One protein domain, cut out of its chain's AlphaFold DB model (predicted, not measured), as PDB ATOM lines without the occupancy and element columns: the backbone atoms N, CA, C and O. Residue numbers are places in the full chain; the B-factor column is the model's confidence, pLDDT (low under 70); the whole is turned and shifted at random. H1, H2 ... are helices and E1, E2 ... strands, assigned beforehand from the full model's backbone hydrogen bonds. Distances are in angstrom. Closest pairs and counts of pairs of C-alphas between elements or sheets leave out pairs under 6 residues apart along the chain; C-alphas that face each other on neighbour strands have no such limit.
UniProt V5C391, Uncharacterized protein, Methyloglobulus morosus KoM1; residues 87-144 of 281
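What this domain is: This is residues 87 to 144 of the 281 residues of an uncharacterized protein of Methyloglobulus morosus KoM1 (UniProt V5C391). With little regular structure, this is a long, open string: helix H1 towards one end, the small hairpin E1-E2 along the way and a second, E3-E4, at the other end. The 58 printed residues hold H1, E1, E2, E3 and E4 in that order, with two antiparallel two-stranded sheets. The class is mixed, with only 21 residues in named elements; the whole is extended, radius of gyration of the C-alphas 19.7 A, spanning 58 by 25 by 17 A.

Where its parts are: Find E1, residues 116 to 118, from C-alpha 116 at (24.657, -17.452, 45.645), then E2, 121 to 123. E3 is 135 to 137; E4, 140 to 142, ends at (40.485, -17.649, 59.174). H1, 96 to 104, runs 12.3 A.

How they stand to each other: In hairpin E1-E2, N 116 and O 123 are 2.9 A apart; in hairpin E3-E4, so are N 135 and O 142. E2 and E3 are apart. In H1, every O i to N i+4 pair is within hydrogen-bond range.

The domain as a whole: The farthest C-alphas, Gly 91 and Pro 144, are 58.6 A apart. The printed part has no cut; links H1 to E1 and E2 to E3 are long. Residues 87 to 109 have pLDDT under 70.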
ATOM      1  N   ILE A  87       6.405  11.399  39.691       47.09
ATOM      2  CA  ILE A  87       6.032  11.730  38.305       47.09
ATOM      3  C   ILE A  87       5.520  13.177  38.187       47.09
ATOM      4  O   ILE A  87       5.687  13.803  37.144       47.09
ATOM      5  N   TYR A  88       4.934  13.739  39.251       45.53
ATOM      6  CA  TYR A  88       4.371  15.094  39.216       45.53
ATOM      7  C   TYR A  88       5.387  16.208  39.508       45.53
ATOM      8  O   TYR A  88       5.228  17.303  38.973       45.53
ATOM      9  N   ASP A  89       6.439  15.945  40.289       50.31
ATOM     10  CA  ASP A  89       7.424  16.980  40.655       50.31
ATOM     11  C   ASP A  89       8.548  17.159  39.615       50.31
ATOM     12  O   ASP A  89       9.183  18.213  39.560       50.31
ATOM     13  N   PHE A  90       8.771  16.175  38.737       49.78
ATOM     14  CA  PHE A  90       9.765  16.251  37.662       49.78
ATOM     15  C   PHE A  90       9.076  16.353  36.302       49.78
ATOM     16  O   PHE A  90       9.076  15.415  35.506       49.78
ATOM     17  N   GLY A  91       8.466  17.510  36.043       43.75
ATOM     18  CA  GLY A  91       7.804  17.805  34.776       43.75
ATOM     19  C   GLY A  91       8.668  17.457  33.557       43.75
ATOM     20  O   GLY A  91       9.675  18.107  33.289       43.75
ATOM     21  N   GLY A  92       8.232  16.448  32.798       47.31
ATOM     22  CA  GLY A  92       8.602  16.262  31.393       47.31
ATOM     23  C   GLY A  92       9.875  15.473  31.076       47.31
ATOM     24  O   GLY A  92      10.294  15.502  29.920       47.31
ATOM     25  N   TYR A  93      10.488  14.747  32.016       46.56
ATOM     26  CA  TYR A  93      11.578  13.832  31.652       46.56
ATOM     27  C   TYR A  93      11.015  12.529  31.074       46.56
ATOM     28  O   TYR A  93      10.286  11.797  31.734       46.56
ATOM     29  N   THR A  94      11.341  12.285  29.804       51.69
ATOM     30  CA  THR A  94      10.875  11.166  28.975       51.69
ATOM     31  C   THR A  94      11.054   9.804  29.649       51.69
ATOM     32  O   THR A  94      12.100   9.551  30.251       51.69
ATOM     33  N   ASP A  95      10.081   8.914  29.434       56.97
ATOM     34  CA  ASP A  95       9.933   7.563  30.005       56.97
ATOM     35  C   ASP A  95      11.216   6.708  30.056       56.97
ATOM     36  O   ASP A  95      11.368   5.867  30.940       56.97
ATOM     37  N   GLN A  96      12.184   6.941  29.165       53.53
ATOM     38  CA  GLN A  96      13.439   6.186  29.113       53.53
ATOM     39  C   GLN A  96      14.338   6.385  30.347       53.53
ATOM     40  O   GLN A  96      14.962   5.432  30.804       53.53
ATOM     41  N   PHE A  97      14.375   7.585  30.933       54.97
ATOM     42  CA  PHE A  97      15.231   7.860  32.096       54.97
ATOM     43  C   PHE A  97      14.758   7.102  33.348       54.97
ATOM     44  O   PHE A  97      15.566   6.597  34.128       54.97
ATOM     45  N   PHE A  98      13.440   6.963  33.512       55.34
ATOM     46  CA  PHE A  98      12.852   6.178  34.599       55.34
ATOM     47  C   PHE A  98      13.025   4.672  34.385       55.34
ATOM     48  O   PHE A  98      13.291   3.955  35.348       55.34
ATOM     49  N   VAL A  99      12.941   4.192  33.139       58.78
ATOM     50  CA  VAL A  99      13.235   2.789  32.799       58.78
ATOM     51  C   VAL A  99      14.683   2.434  33.144       58.78
ATOM     52  O   VAL A  99      14.918   1.375  33.724       58.78
ATOM     53  N   ASP A 100      15.633   3.330  32.878       58.97
ATOM     54  CA  ASP A 100      17.050   3.092  33.167       58.97
ATOM     55  C   ASP A 100      17.331   3.065  34.683       58.97
ATOM     56  O   ASP A 100      18.064   2.197  35.154       58.97
ATOM     57  N   ILE A 101      16.687   3.927  35.484       57.97
ATOM     58  CA  ILE A 101      16.810   3.897  36.957       57.97
ATOM     59  C   ILE A 101      16.189   2.625  37.549       57.97
ATOM     60  O   ILE A 101      16.775   2.007  38.439       57.97
ATOM     61  N   VAL A 102      15.018   2.206  37.061       56.50
ATOM     62  CA  VAL A 102      14.366   0.967  37.519       56.50
ATOM     63  C   VAL A 102      15.171  -0.271  37.098       56.50
ATOM     64  O   VAL A 102      15.236  -1.236  37.859       56.50
ATOM     65  N   ALA A 103      15.840  -0.239  35.940       54.19
ATOM     66  CA  ALA A 103      16.742  -1.299  35.487       54.19
ATOM     67  C   ALA A 103      18.061  -1.351  36.285       54.19
ATOM     68  O   ALA A 103      18.559  -2.439  36.572       54.19
ATOM     69  N   GLU A 104      18.603  -0.203  36.700       59.38
ATOM     70  CA  GLU A 104      19.805  -0.120  37.546       59.38
ATOM     71  C   GLU A 104      19.519  -0.576  38.993       59.38
ATOM     72  O   GLU A 104      20.372  -1.182  39.644       59.38
ATOM     73  N   LEU A 105      18.300  -0.335  39.494       56.06
ATOM     74  CA  LEU A 105      17.837  -0.809  40.806       56.06
ATOM     75  C   LEU A 105      17.432  -2.290  40.812       56.06
ATOM     76  O   LEU A 105      17.267  -2.871  41.885       56.06
ATOM     77  N   ASN A 106      17.277  -2.902  39.637       53.88
ATOM     78  CA  ASN A 106      16.844  -4.286  39.491       53.88
ATOM     79  C   ASN A 106      17.703  -5.020  38.443       53.88
ATOM     80  O   ASN A 106      17.185  -5.412  37.395       53.88
ATOM     81  N   PRO A 107      19.022  -5.189  38.675       52.12
ATOM     82  CA  PRO A 107      19.898  -5.825  37.702       52.12
ATOM     83  C   PRO A 107      19.477  -7.290  37.493       52.12
ATOM     84  O   PRO A 107      19.555  -8.098  38.428       52.12
ATOM     85  N   PRO A 108      19.069  -7.691  36.276       57.41
ATOM     86  CA  PRO A 108      18.681  -9.062  36.002       57.41
ATOM     87  C   PRO A 108      19.935  -9.902  35.746       57.41
ATOM     88  O   PRO A 108      20.214 -10.202  34.594       57.41
ATOM     89  N   SER A 109      20.706 -10.249  36.788       63.91
ATOM     90  CA  SER A 109      21.678 -11.375  36.765       63.91
ATOM     91  C   SER A 109      22.584 -11.486  38.007       63.91
ATOM     92  O   SER A 109      23.730 -11.923  37.879       63.91
ATOM     93  N   GLY A 110      22.159 -11.090  39.211       77.06
ATOM     94  CA  GLY A 110      23.043 -11.218  40.376       77.06
ATOM     95  C   GLY A 110      22.317 -11.285  41.709       77.06
ATOM     96  O   GLY A 110      21.514 -10.416  42.025       77.06
ATOM     97  N   CYS A 111      22.628 -12.305  42.505       85.94
ATOM     98  CA  CYS A 111      22.255 -12.328  43.912       85.94
ATOM     99  C   CYS A 111      23.087 -11.299  44.683       85.94
ATOM    100  O   CYS A 111      24.264 -11.095  44.384       85.94
ATOM    101  N   ILE A 112      22.481 -10.659  45.683       84.00
ATOM    102  CA  ILE A 112      23.191  -9.739  46.570       84.00
ATOM    103  C   ILE A 112      24.074 -10.586  47.504       84.00
ATOM    104  O   ILE A 112      23.537 -11.442  48.217       84.00
ATOM    105  N   PRO A 113      25.406 -10.385  47.534       76.81
ATOM    106  CA  PRO A 113      26.282 -11.095  48.465       76.81
ATOM    107  C   PRO A 113      25.779 -10.968  49.918       76.81
ATOM    108  O   PRO A 113      25.347  -9.880  50.305       76.81
ATOM    109  N   PRO A 114      25.815 -12.039  50.738       78.75
ATOM    110  CA  PRO A 114      26.540 -13.304  50.552       78.75
ATOM    111  C   PRO A 114      25.736 -14.411  49.841       78.75
ATOM    112  O   PRO A 114      26.080 -15.584  49.957       78.75
ATOM    113  N   GLN A 115      24.634 -14.077  49.169       81.75
ATOM    114  CA  GLN A 115      23.786 -15.075  48.521       81.75
ATOM    115  C   GLN A 115      24.392 -15.546  47.195       81.75
ATOM    116  O   GLN A 115      24.941 -14.750  46.431       81.75
ATOM    117  N   GLU A 116      24.233 -16.832  46.900       85.75
ATOM    118  CA  GLU A 116      24.657 -17.452  45.645       85.75
ATOM    119  C   GLU A 116      23.435 -17.941  44.857       85.75
ATOM    120  O   GLU A 116      22.433 -18.378  45.435       85.75
ATOM    121  N   LEU A 117      23.503 -17.861  43.524       88.06
ATOM    122  CA  LEU A 117      22.441 -18.329  42.634       88.06
ATOM    123  C   LEU A 117      22.541 -19.851  42.472       88.06
ATOM    124  O   LEU A 117      23.371 -20.346  41.710       88.06
ATOM    125  N   VAL A 118      21.671 -20.595  43.151       84.25
ATOM    126  CA  VAL A 118      21.589 -22.058  43.060       84.25
ATOM    127  C   VAL A 118      20.272 -22.416  42.383       84.25
ATOM    128  O   VAL A 118      19.197 -22.106  42.890       84.25
ATOM    129  N   ASN A 119      20.342 -23.040  41.204       86.81
ATOM    130  CA  ASN A 119      19.169 -23.388  40.385       86.81
ATOM    131  C   ASN A 119      18.237 -22.195  40.080       86.81
ATOM    132  O   ASN A 119      17.019 -22.343  40.050       86.81
ATOM    133  N   GLY A 120      18.801 -21.000  39.869       83.25
ATOM    134  CA  GLY A 120      18.018 -19.795  39.566       83.25
ATOM    135  C   GLY A 120      17.364 -19.129  40.782       83.25
ATOM    136  O   GLY A 120      16.638 -18.155  40.609       83.25
ATOM    137  N   ILE A 121      17.636 -19.612  41.999       83.50
ATOM    138  CA  ILE A 121      17.158 -19.023  43.254       83.50
ATOM    139  C   ILE A 121      18.365 -18.524  44.051       83.50
ATOM    140  O   ILE A 121      19.359 -19.235  44.195       83.50
ATOM    141  N   CYS A 122      18.286 -17.304  44.580       86.69
ATOM    142  CA  CYS A 122      19.294 -16.802  45.505       86.69
ATOM    143  C   CYS A 122      19.148 -17.508  46.852       86.69
ATOM    144  O   CYS A 122      18.104 -17.429  47.501       86.69
ATOM    145  N   THR A 123      20.192 -18.220  47.260       89.12
ATOM    146  CA  THR A 123      20.221 -18.961  48.520       89.12
ATOM    147  C   THR A 123      21.418 -18.523  49.346       89.12
ATOM    148  O   THR A 123      22.474 -18.186  48.811       89.12
ATOM    149  N   ILE A 124      21.244 -18.492  50.666       84.69
ATOM    150  CA  ILE A 124      22.363 -18.337  51.593       84.69
ATOM    151  C   ILE A 124      23.020 -19.717  51.694       84.69
ATOM    152  O   ILE A 124      22.321 -20.664  52.072       84.69
ATOM    153  N   PRO A 125      24.317 -19.863  51.366       77.31
ATOM    154  CA  PRO A 125      25.009 -21.134  51.516       77.31
ATOM    155  C   PRO A 125      24.878 -21.628  52.961       77.31
ATOM    156  O   PRO A 125      25.341 -20.982  53.901       77.31
ATOM    157  N   THR A 126      24.213 -22.767  53.156       77.31
ATOM    158  CA  THR A 126      24.018 -23.384  54.480       77.31
ATOM    159  C   THR A 126      25.310 -23.966  55.044       77.31
ATOM    160  O   THR A 126      25.436 -24.146  56.253       77.31
ATOM    161  N   THR A 127      26.292 -24.216  54.181       72.88
ATOM    162  CA  THR A 127      27.669 -24.518  54.565       72.88
ATOM    163  C   THR A 127      28.535 -23.282  54.352       72.88
ATOM    164  O   THR A 127      28.639 -22.826  53.213       72.88
ATOM    165  N   PRO A 128      29.184 -22.749  55.403       73.00
ATOM    166  CA  PRO A 128      30.132 -21.657  55.248       73.00
ATOM    167  C   PRO A 128      31.307 -22.148  54.398       73.00
ATOM    168  O   PRO A 128      32.141 -22.930  54.855       73.00
ATOM    169  N   SER A 129      31.348 -21.725  53.135       78.69
ATOM    170  CA  SER A 129      32.514 -21.905  52.279       78.69
ATOM    171  C   SER A 129      33.375 -20.650  52.397       78.69
ATOM    172  O   SER A 129      32.878 -19.527  52.314       78.69
ATOM    173  N   CYS A 130      34.663 -20.833  52.673       84.06
ATOM    174  CA  CYS A 130      35.608 -19.728  52.701       84.06
ATOM    175  C   CYS A 130      36.213 -19.579  51.310       84.06
ATOM    176  O   CYS A 130      36.742 -20.541  50.753       84.06
ATOM    177  N   THR A 131      36.159 -18.374  50.752       83.06
ATOM    178  CA  THR A 131      36.859 -18.078  49.505       83.06
ATOM    179  C   THR A 131      38.363 -18.128  49.762       83.06
ATOM    180  O   THR A 131      38.863 -17.490  50.694       83.06
ATOM    181  N   ALA A 132      39.096 -18.891  48.948       75.25
ATOM    182  CA  ALA A 132      40.552 -18.962  49.033       75.25
ATOM    183  C   ALA A 132      41.164 -17.542  49.034       75.25
ATOM    184  O   ALA A 132      40.694 -16.686  48.277       75.25
ATOM    185  N   PRO A 133      42.194 -17.266  49.861       83.00
ATOM    186  CA  PRO A 133      43.056 -18.211  50.591       83.00
ATOM    187  C   PRO A 133      42.594 -18.576  52.019       83.00
ATOM    188  O   PRO A 133      43.352 -19.194  52.765       83.00
ATOM    189  N   LEU A 134      41.391 -18.169  52.431       84.75
ATOM    190  CA  LEU A 134      40.887 -18.400  53.788       84.75
ATOM    191  C   LEU A 134      40.422 -19.854  53.965       84.75
ATOM    192  O   LEU A 134      39.890 -20.459  53.035       84.75
ATOM    193  N   VAL A 135      40.586 -20.403  55.169       88.88
ATOM    194  CA  VAL A 135      40.144 -21.760  55.534       88.88
ATOM    195  C   VAL A 135      39.155 -21.712  56.698       88.88
ATOM    196  O   VAL A 135      39.225 -20.826  57.549       88.88
ATOM    197  N   LEU A 136      38.214 -22.657  56.743       88.50
ATOM    198  CA  LEU A 136      37.217 -22.738  57.809       88.50
ATOM    199  C   LEU A 136      37.838 -23.389  59.055       88.50
ATOM    200  O   LEU A 136      38.102 -24.591  59.064       88.50
ATOM    201  N   VAL A 137      38.053 -22.608  60.114       85.56
ATOM    202  CA  VAL A 137      38.562 -23.083  61.409       85.56
ATOM    203  C   VAL A 137      37.487 -22.827  62.456       85.56
ATOM    204  O   VAL A 137      37.099 -21.685  62.688       85.56
ATOM    205  N   ASN A 138      36.970 -23.891  63.077       85.50
ATOM    206  CA  ASN A 138      35.899 -23.810  64.082       85.50
ATOM    207  C   ASN A 138      34.651 -23.032  63.610       85.50
ATOM    208  O   ASN A 138      34.035 -22.305  64.384       85.50
ATOM    209  N   GLY A 139      34.280 -23.163  62.332       81.62
ATOM    210  CA  GLY A 139      33.097 -22.500  61.767       81.62
ATOM    211  C   GLY A 139      33.289 -21.025  61.395       81.62
ATOM    212  O   GLY A 139      32.325 -20.390  60.975       81.62
ATOM    213  N   ILE A 140      34.507 -20.483  61.500       79.25
ATOM    214  CA  ILE A 140      34.847 -19.116  61.085       79.25
ATOM    215  C   ILE A 140      35.935 -19.180  60.009       79.25
ATOM    216  O   ILE A 140      36.865 -19.982  60.101       79.25
ATOM    217  N   CYS A 141      35.834 -18.343  58.975       86.50
ATOM    218  CA  CYS A 141      36.896 -18.208  57.982       86.50
ATOM    219  C   CYS A 141      38.099 -17.485  58.591       86.50
ATOM    220  O   CYS A 141      37.998 -16.324  58.987       86.50
ATOM    221  N   ALA A 142      39.236 -18.171  58.645       87.38
ATOM    222  CA  ALA A 142      40.485 -17.649  59.174       87.38
ATOM    223  C   ALA A 142      41.613 -17.825  58.157       87.38
ATOM    224  O   ALA A 142      41.624 -18.757  57.349       87.38
ATOM    225  N   THR A 143      42.588 -16.923  58.204       89.25
ATOM    226  CA  THR A 143      43.856 -17.117  57.500       89.25
ATOM    227  C   THR A 143      44.570 -18.306  58.143       89.25
ATOM    228  O   THR A 143      44.696 -18.315  59.373       89.25
ATOM    229  N   PRO A 144      45.022 -19.311  57.371       82.19
ATOM    230  CA  PRO A 144      45.746 -20.434  57.947       82.19
ATOM    231  C   PRO A 144      46.996 -19.921  58.683       82.19
ATOM    232  O   PRO A 144      47.651 -18.997  58.184       82.19
TER     233      PRO A 144